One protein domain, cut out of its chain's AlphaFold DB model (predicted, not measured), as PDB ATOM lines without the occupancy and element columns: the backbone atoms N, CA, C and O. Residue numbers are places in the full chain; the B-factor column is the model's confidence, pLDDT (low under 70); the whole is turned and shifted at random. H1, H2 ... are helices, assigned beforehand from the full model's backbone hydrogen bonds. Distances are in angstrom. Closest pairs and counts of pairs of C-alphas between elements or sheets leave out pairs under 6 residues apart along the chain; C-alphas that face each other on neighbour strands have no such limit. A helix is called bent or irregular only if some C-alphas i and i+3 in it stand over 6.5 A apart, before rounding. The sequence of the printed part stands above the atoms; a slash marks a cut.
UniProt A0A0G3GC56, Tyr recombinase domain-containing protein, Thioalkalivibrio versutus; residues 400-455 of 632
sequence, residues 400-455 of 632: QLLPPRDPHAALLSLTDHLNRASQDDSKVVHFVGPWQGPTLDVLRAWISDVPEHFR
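This is residues 400 to 455 of the 632 residues of the protein "Tyr recombinase domain-containing protein" of Thioalkalivibrio versutus (UniProt A0A0G3GC56). Two helices of equal residue count, H1 and H3, make a lopsided T: the last part of H1, residues 417 to 418, meets the middle of H3 at about a right angle. Between them the chain swings out in a wide loop that holds the small, irregular H2, and beyond the far end of H3 the short H4 turns back. The printed part has 56 residues with four named helices, in the order H1, H2, H3, H4, and no named strand; the class is all helix. It is only just compact, close to loose, with a radius of gyration of the C-alphas of 12.1 A and spans of 34 by 29 by 17 A.

Find C-alpha 407 at (184.321, 190.550, 100.500); from there H1 runs through residues 407 to 419, 18.4 A long. H3, residues 437 to 449, is 18.3 A long and begins at (187.283, 176.220, 85.833). H2 is residues 426 to 430. H4, residues 452 to 455, ends at (198.207, 177.360, 103.911).

Look first at Leu 418 and Arg 444, the closest C-alphas of H1 and H3, 6.1 A apart. The two helices touch, H1 with residues 417 to 418 alone and H3 with residues 440 to 444 alone, and stand about perpendicular at 85 degrees. H4 is close to H3 but not clearly touching, with the C-alphas of Ile 447 and Arg 455 closest at 7.7 A. H2 is apart from H1, H3 and H4, and H1 is apart from H4. Every O i to N i+4 pair is within hydrogen-bond range in H1 and H3; in H2 it is 0 of 1, with 0 of 2 O i to N i+3 pairs, and H4 is too short for an O i to N i+4 pair. H2 is irregular, with C-alphas 427 and 430 7.1 A apart.

The C-alphas of His 430 and His 453, the two farthest apart, are 34.6 A apart. Residues 424 to 429 and 448 to 454 stand free. The printed part has no cut and no long link. Confidence is under 70 at residues 403, 421 to 430, 434 and 436 to 439.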
ATOM      1  N   GLN A 400     173.399 179.025  89.202       77.00
ATOM      2  CA  GLN A 400     174.573 179.880  89.254       77.00
ATOM      3  C   GLN A 400     174.557 180.636  90.583       77.00
ATOM      4  O   GLN A 400     173.673 181.459  90.835       77.00
ATOM      5  N   LEU A 401     175.512 180.331  91.453       76.12
ATOM      6  CA  LEU A 401     175.731 181.101  92.666       76.12
ATOM      7  C   LEU A 401     176.374 182.432  92.290       76.12
ATOM      8  O   LEU A 401     177.225 182.492  91.399       76.12
ATOM      9  N   LEU A 402     175.957 183.485  92.983       71.38
ATOM     10  CA  LEU A 402     176.576 184.798  92.884       71.38
ATOM     11  C   LEU A 402     177.689 184.902  93.933       71.38
ATOM     12  O   LEU A 402     177.560 184.320  95.018       71.38
ATOM     13  N   PRO A 403     178.789 185.613  93.640       69.94
ATOM     14  CA  PRO A 403     179.755 185.926  94.678       69.94
ATOM     15  C   PRO A 403     179.046 186.769  95.757       69.94
ATOM     16  O   PRO A 403     178.301 187.691  95.413       69.94
ATOM     17  N   PRO A 404     179.216 186.450  97.053       73.19
ATOM     18  CA  PRO A 404     178.704 187.289  98.129       73.19
ATOM     19  C   PRO A 404     179.168 188.742  97.977       73.19
ATOM     20  O   PRO A 404     180.337 188.977  97.681       73.19
ATOM     21  N   ARG A 405     178.281 189.713  98.235       72.25
ATOM     22  CA  ARG A 405     178.639 191.148  98.236       72.25
ATOM     23  C   ARG A 405     179.664 191.507  99.313       72.25
ATOM     24  O   ARG A 405     180.475 192.401  99.117       72.25
ATOM     25  N   ASP A 406     179.614 190.834 100.465       77.75
ATOM     26  CA  ASP A 406     180.622 191.022 101.510       77.75
ATOM     27  C   ASP A 406     181.944 190.350 101.080       77.75
ATOM     28  O   ASP A 406     181.959 189.136 100.837       77.75
ATOM     29  N   PRO A 407     183.066 191.091 101.017       82.25
ATOM     30  CA  PRO A 407     184.321 190.550 100.500       82.25
ATOM     31  C   PRO A 407     184.885 189.381 101.313       82.25
ATOM     32  O   PRO A 407     185.530 188.482 100.771       82.25
ATOM     33  N   HIS A 408     184.648 189.366 102.626       85.50
ATOM     34  CA  HIS A 408     185.105 188.277 103.485       85.50
ATOM     35  C   HIS A 408     184.315 186.994 103.214       85.50
ATOM     36  O   HIS A 408     184.915 185.932 103.023       85.50
ATOM     37  N   ALA A 409     182.989 187.102 103.094       78.31
ATOM     38  CA  ALA A 409     182.130 185.997 102.684       78.31
ATOM     39  C   ALA A 409     182.493 185.472 101.282       78.31
ATOM     40  O   ALA A 409     182.501 184.257 101.061       78.31
ATOM     41  N   ALA A 410     182.859 186.357 100.348       81.38
ATOM     42  CA  ALA A 410     183.340 185.962  99.028       81.38
ATOM     43  C   ALA A 410     184.635 185.140  99.103       81.38
ATOM     44  O   ALA A 410     184.696 184.050  98.533       81.38
ATOM     45  N   LEU A 411     185.632 185.575  99.881       86.38
ATOM     46  CA  LEU A 411     186.873 184.813 100.067       86.38
ATOM     47  C   LEU A 411     186.652 183.454 100.750       86.38
ATOM     48  O   LEU A 411     187.317 182.473 100.399       86.38
ATOM     49  N   LEU A 412     185.722 183.359 101.706       83.19
ATOM     50  CA  LEU A 412     185.339 182.082 102.323       83.19
ATOM     51  C   LEU A 412     184.690 181.142 101.309       83.19
ATOM     52  O   LEU A 412     185.060 179.969 101.225       83.19
ATOM     53  N   SER A 413     183.767 181.663 100.499       78.88
ATOM     54  CA  SER A 413     183.141 180.886  99.433       78.88
ATOM     55  C   SER A 413     184.181 180.404  98.422       78.88
ATOM     56  O   SER A 413     184.188 179.224  98.071       78.88
ATOM     57  N   LEU A 414     185.122 181.260  98.021       81.75
ATOM     58  CA  LEU A 414     186.225 180.894  97.131       81.75
ATOM     59  C   LEU A 414     187.106 179.803  97.750       81.75
ATOM     60  O   LEU A 414     187.422 178.816  97.094       81.75
ATOM     61  N   THR A 415     187.434 179.931  99.037       85.62
ATOM     62  CA  THR A 415     188.198 178.921  99.784       85.62
ATOM     63  C   THR A 415     187.522 177.551  99.754       85.62
ATOM     64  O   THR A 415     188.198 176.531  99.611       85.62
ATOM     65  N   ASP A 416     186.194 177.494  99.870       78.62
ATOM     66  CA  ASP A 416     185.469 176.230  99.754       78.62
ATOM     67  C   ASP A 416     185.575 175.641  98.347       78.62
ATOM     68  O   ASP A 416     185.808 174.441  98.222       78.62
ATOM     69  N   HIS A 417     185.453 176.460  97.299       78.12
ATOM     70  CA  HIS A 417     185.575 175.996  95.911       78.12
ATOM     71  C   HIS A 417     186.992 175.505  95.592       78.12
ATOM     72  O   HIS A 417     187.151 174.454  94.973       78.12
ATOM     73  N   LEU A 418     188.022 176.198  96.081       80.94
ATOM     74  CA  LEU A 418     189.423 175.794  95.924       80.94
ATOM     75  C   LEU A 418     189.745 174.493  96.665       80.94
ATOM     76  O   LEU A 418     190.583 173.721  96.218       80.94
ATOM     77  N   ASN A 419     189.071 174.217  97.782       81.06
ATOM     78  CA  ASN A 419     189.261 172.980  98.538       81.06
ATOM     79  C   ASN A 419     188.433 171.793  98.023       81.06
ATOM     80  O   ASN A 419     188.631 170.682  98.514       81.06
ATOM     81  N   ARG A 420     187.506 171.988  97.074       72.88
ATOM     82  CA  ARG A 420     186.785 170.874  96.435       72.88
ATOM     83  C   ARG A 420     187.736 170.103  95.521       72.88
ATOM     84  O   ARG A 420     188.565 170.719  94.849       72.88
ATOM     85  N   ALA A 421     187.641 168.775  95.502       57.84
ATOM     86  CA  ALA A 421     188.377 167.954  94.543       57.84
ATOM     87  C   ALA A 421     187.942 168.312  93.112       57.84
ATOM     88  O   ALA A 421     186.778 168.636  92.874       57.84
ATOM     89  N   SER A 422     188.897 168.328  92.183       50.69
ATOM     90  CA  SER A 422     188.655 168.667  90.782       50.69
ATOM     91  C   SER A 422     187.723 167.630  90.128       50.69
ATOM     92  O   SER A 422     188.019 166.442  90.129       50.69
ATOM     93  N   GLN A 423     186.601 168.122  89.600       45.94
ATOM     94  CA  GLN A 423     185.781 167.583  88.501       45.94
ATOM     95  C   GLN A 423     184.948 166.292  88.632       45.94
ATOM     96  O   GLN A 423     184.059 166.149  87.802       45.94
ATOM     97  N   ASP A 424     185.076 165.443  89.657       41.69
ATOM     98  CA  ASP A 424     184.351 164.142  89.665       41.69
ATOM     99  C   ASP A 424     183.300 163.935  90.774       41.69
ATOM    100  O   ASP A 424     182.880 162.813  91.066       41.69
ATOM    101  N   ASP A 425     182.813 165.009  91.399       47.69
ATOM    102  CA  ASP A 425     181.703 164.879  92.346       47.69
ATOM    103  C   ASP A 425     180.368 164.963  91.588       47.69
ATOM    104  O   ASP A 425     179.883 166.045  91.257       47.69
ATOM    105  N   SER A 426     179.753 163.807  91.312       43.28
ATOM    106  CA  SER A 426     178.416 163.666  90.691       43.28
ATOM    107  C   SER A 426     177.310 164.517  91.347       43.28
ATOM    108  O   SER A 426     176.235 164.712  90.782       43.28
ATOM    109  N   LYS A 427     177.583 165.088  92.526       51.16
ATOM    110  CA  LYS A 427     176.738 166.043  93.251       51.16
ATOM    111  C   LYS A 427     176.742 167.467  92.662       51.16
ATOM    112  O   LYS A 427     175.911 168.280  93.059       51.16
ATOM    113  N   VAL A 428     177.643 167.795  91.728       51.38
ATOM    114  CA  VAL A 428     177.831 169.141  91.126       51.38
ATOM    115  C   VAL A 428     176.677 169.574  90.199       51.38
ATOM    116  O   VAL A 428     176.607 170.729  89.786       51.38
ATOM    117  N   VAL A 429     175.698 168.710  89.931       54.25
ATOM    118  CA  VAL A 429     174.630 168.978  88.948       54.25
ATOM    119  C   VAL A 429     173.659 170.103  89.369       54.25
ATOM    120  O   VAL A 429     172.990 170.677  88.515       54.25
ATOM    121  N   HIS A 430     173.600 170.494  90.652       65.69
ATOM    122  CA  HIS A 430     172.615 171.482  91.135       65.69
ATOM    123  C   HIS A 430     173.139 172.908  91.364       65.69
ATOM    124  O   HIS A 430     172.333 173.839  91.349       65.69
ATOM    125  N   PHE A 431     174.447 173.111  91.558       73.69
ATOM    126  CA  PHE A 431     175.017 174.427  91.879       73.69
ATOM    127  C   PHE A 431     176.328 174.662  91.138       73.69
ATOM    128  O   PHE A 431     177.286 173.909  91.308       73.69
ATOM    129  N   VAL A 432     176.397 175.756  90.384       72.81
ATOM    130  CA  VAL A 432     177.628 176.223  89.739       72.81
ATOM    131  C   VAL A 432     178.180 177.378  90.567       72.81
ATOM    132  O   VAL A 432     177.468 178.337  90.869       72.81
ATOM    133  N   GLY A 433     179.440 177.259  90.990       71.12
ATOM    134  CA  GLY A 433     180.126 178.305  91.749       71.12
ATOM    135  C   GLY A 433     180.262 179.604  90.944       71.12
ATOM    136  O   GLY A 433     180.244 179.559  89.713       71.12
ATOM    137  N   PRO A 434     180.428 180.766  91.601       69.19
ATOM    138  CA  PRO A 434     180.557 182.047  90.901       69.19
ATOM    139  C   PRO A 434     181.842 182.160  90.068       69.19
ATOM    140  O   PRO A 434     181.918 182.993  89.171       69.19
ATOM    141  N   TRP A 435     182.831 181.304  90.334       73.81
ATOM    142  CA  TRP A 435     184.118 181.266  89.641       73.81
ATOM    143  C   TRP A 435     184.231 179.986  88.802       73.81
ATOM    144  O   TRP A 435     183.912 178.900  89.289       73.81
ATOM    145  N   GLN A 436     184.658 180.111  87.541       67.31
ATOM    146  CA  GLN A 436     184.700 179.012  86.562       67.31
ATOM    147  C   GLN A 436     186.077 178.318  86.490       67.31
ATOM    148  O   GLN A 436     187.061 178.806  87.036       67.31
ATOM    149  N   GLY A 437     186.143 177.158  85.821       64.75
ATOM    150  CA  GLY A 437     187.283 176.220  85.833       64.75
ATOM    151  C   GLY A 437     188.676 176.831  85.610       64.75
ATOM    152  O   GLY A 437     189.487 176.762  86.529       64.75
ATOM    153  N   PRO A 438     188.954 177.511  84.477       62.91
ATOM    154  CA  PRO A 438     190.291 178.053  84.200       62.91
ATOM    155  C   PRO A 438     190.774 179.034  85.280       62.91
ATOM    156  O   PRO A 438     191.944 179.053  85.647       62.91
ATOM    157  N   THR A 439     189.844 179.813  85.836       68.75
ATOM    158  CA  THR A 439     190.066 180.765  86.930       68.75
ATOM    159  C   THR A 439     190.431 180.067  88.242       68.75
ATOM    160  O   THR A 439     191.356 180.486  88.940       68.75
ATOM    161  N   LEU A 440     189.714 178.994  88.592       75.06
ATOM    162  CA  LEU A 440     189.967 178.236  89.817       75.06
ATOM    163  C   LEU A 440     191.252 177.411  89.734       75.06
ATOM    164  O   LEU A 440     191.920 177.261  90.753       75.06
ATOM    165  N   ASP A 441     191.605 176.903  88.555       79.25
ATOM    166  CA  ASP A 441     192.807 176.090  88.358       79.25
ATOM    167  C   ASP A 441     194.086 176.925  88.501       79.25
ATOM    168  O   ASP A 441     195.016 176.499  89.186       79.25
ATOM    169  N   VAL A 442     194.104 178.150  87.962       81.50
ATOM    170  CA  VAL A 442     195.222 179.097  88.140       81.50
ATOM    171  C   VAL A 442     195.404 179.463  89.614       81.50
ATOM    172  O   VAL A 442     196.504 179.340  90.151       81.50
ATOM    173  N   LEU A 443     194.321 179.832  90.308       83.75
ATOM    174  CA  LEU A 443     194.375 180.132  91.744       83.75
ATOM    175  C   LEU A 443     194.790 178.913  92.572       83.75
ATOM    176  O   LEU A 443     195.532 179.034  93.544       83.75
ATOM    177  N   ARG A 444     194.313 177.723  92.201       85.56
ATOM    178  CA  ARG A 444     194.666 176.467  92.863       85.56
ATOM    179  C   ARG A 444     196.147 176.150  92.698       85.56
ATOM    180  O   ARG A 444     196.759 175.723  93.679       85.56
ATOM    181  N   ALA A 445     196.709 176.365  91.511       86.50
ATOM    182  CA  ALA A 445     198.137 176.217  91.253       86.50
ATOM    183  C   ALA A 445     198.942 177.218  92.090       86.50
ATOM    184  O   ALA A 445     199.778 176.799  92.886       86.50
ATOM    185  N   TRP A 446     198.580 178.507  92.032       88.62
ATOM    186  CA  TRP A 446     199.248 179.554  92.809       88.62
ATOM    187  C   TRP A 446     199.249 179.242  94.304       88.62
ATOM    188  O   TRP A 446     200.297 179.261  94.943       88.62
ATOM    189  N   ILE A 447     198.089 178.891  94.879       88.69
ATOM    190  CA  ILE A 447     198.030 178.526  96.295       88.69
ATOM    191  C   ILE A 447     198.848 177.260  96.539       88.69
ATOM    192  O   ILE A 447     199.543 177.200  97.537       88.69
ATOM    193  N   SER A 448     198.813 176.252  95.673       87.75
ATOM    194  CA  SER A 448     199.591 175.024  95.894       87.75
ATOM    195  C   SER A 448     201.103 175.276  95.960       87.75
ATOM    196  O   SER A 448     201.768 174.615  96.764       87.75
ATOM    197  N   ASP A 449     201.599 176.271  95.219       89.19
ATOM    198  CA  ASP A 449     203.004 176.699  95.210       89.19
ATOM    199  C   ASP A 449     203.412 177.481  96.469       89.19
ATOM    200  O   ASP A 449     204.584 177.483  96.854       89.19
ATOM    201  N   VAL A 450     202.463 178.115  97.170       87.75
ATOM    202  CA  VAL A 450     202.764 178.784  98.444       87.75
ATOM    203  C   VAL A 450     203.205 177.736  99.485       87.75
ATOM    204  O   VAL A 450     202.569 176.681  99.618       87.75
ATOM    205  N   PRO A 451     204.249 177.998 100.299       88.12
ATOM    206  CA  PRO A 451     204.711 177.035 101.292       88.12
ATOM    207  C   PRO A 451     203.615 176.604 102.277       88.12
ATOM    208  O   PRO A 451     202.755 177.384 102.689       88.12
ATOM    209  N   GLU A 452     203.676 175.347 102.718       84.62
ATOM    210  CA  GLU A 452     202.662 174.711 103.572       84.62
ATOM    211  C   GLU A 452     202.279 175.537 104.816       84.62
ATOM    212  O   GLU A 452     201.103 175.630 105.178       84.62
ATOM    213  N   HIS A 453     203.256 176.190 105.442       84.06
ATOM    214  CA  HIS A 453     203.078 176.959 106.674       84.06
ATOM    215  C   HIS A 453     202.303 178.285 106.501       84.06
ATOM    216  O   HIS A 453     202.004 178.947 107.501       84.06
ATOM    217  N   PHE A 454     201.979 178.684 105.266       85.88
ATOM    218  CA  PHE A 454     201.009 179.744 104.954       85.88
ATOM    219  C   PHE A 454     199.587 179.201 104.797       85.88
ATOM    220  O   PHE A 454     198.614 179.921 105.011       85.88
ATOM    221  N   ARG A 455     199.464 177.935 104.397       85.06
ATOM    222  CA  ARG A 455     198.207 177.360 103.911       85.06
ATOM    223  C   ARG A 455     197.458 176.586 104.962       85.06
ATOM    224  O   ARG A 455     196.230 176.532 104.919       85.06
TER     225      ARG A 455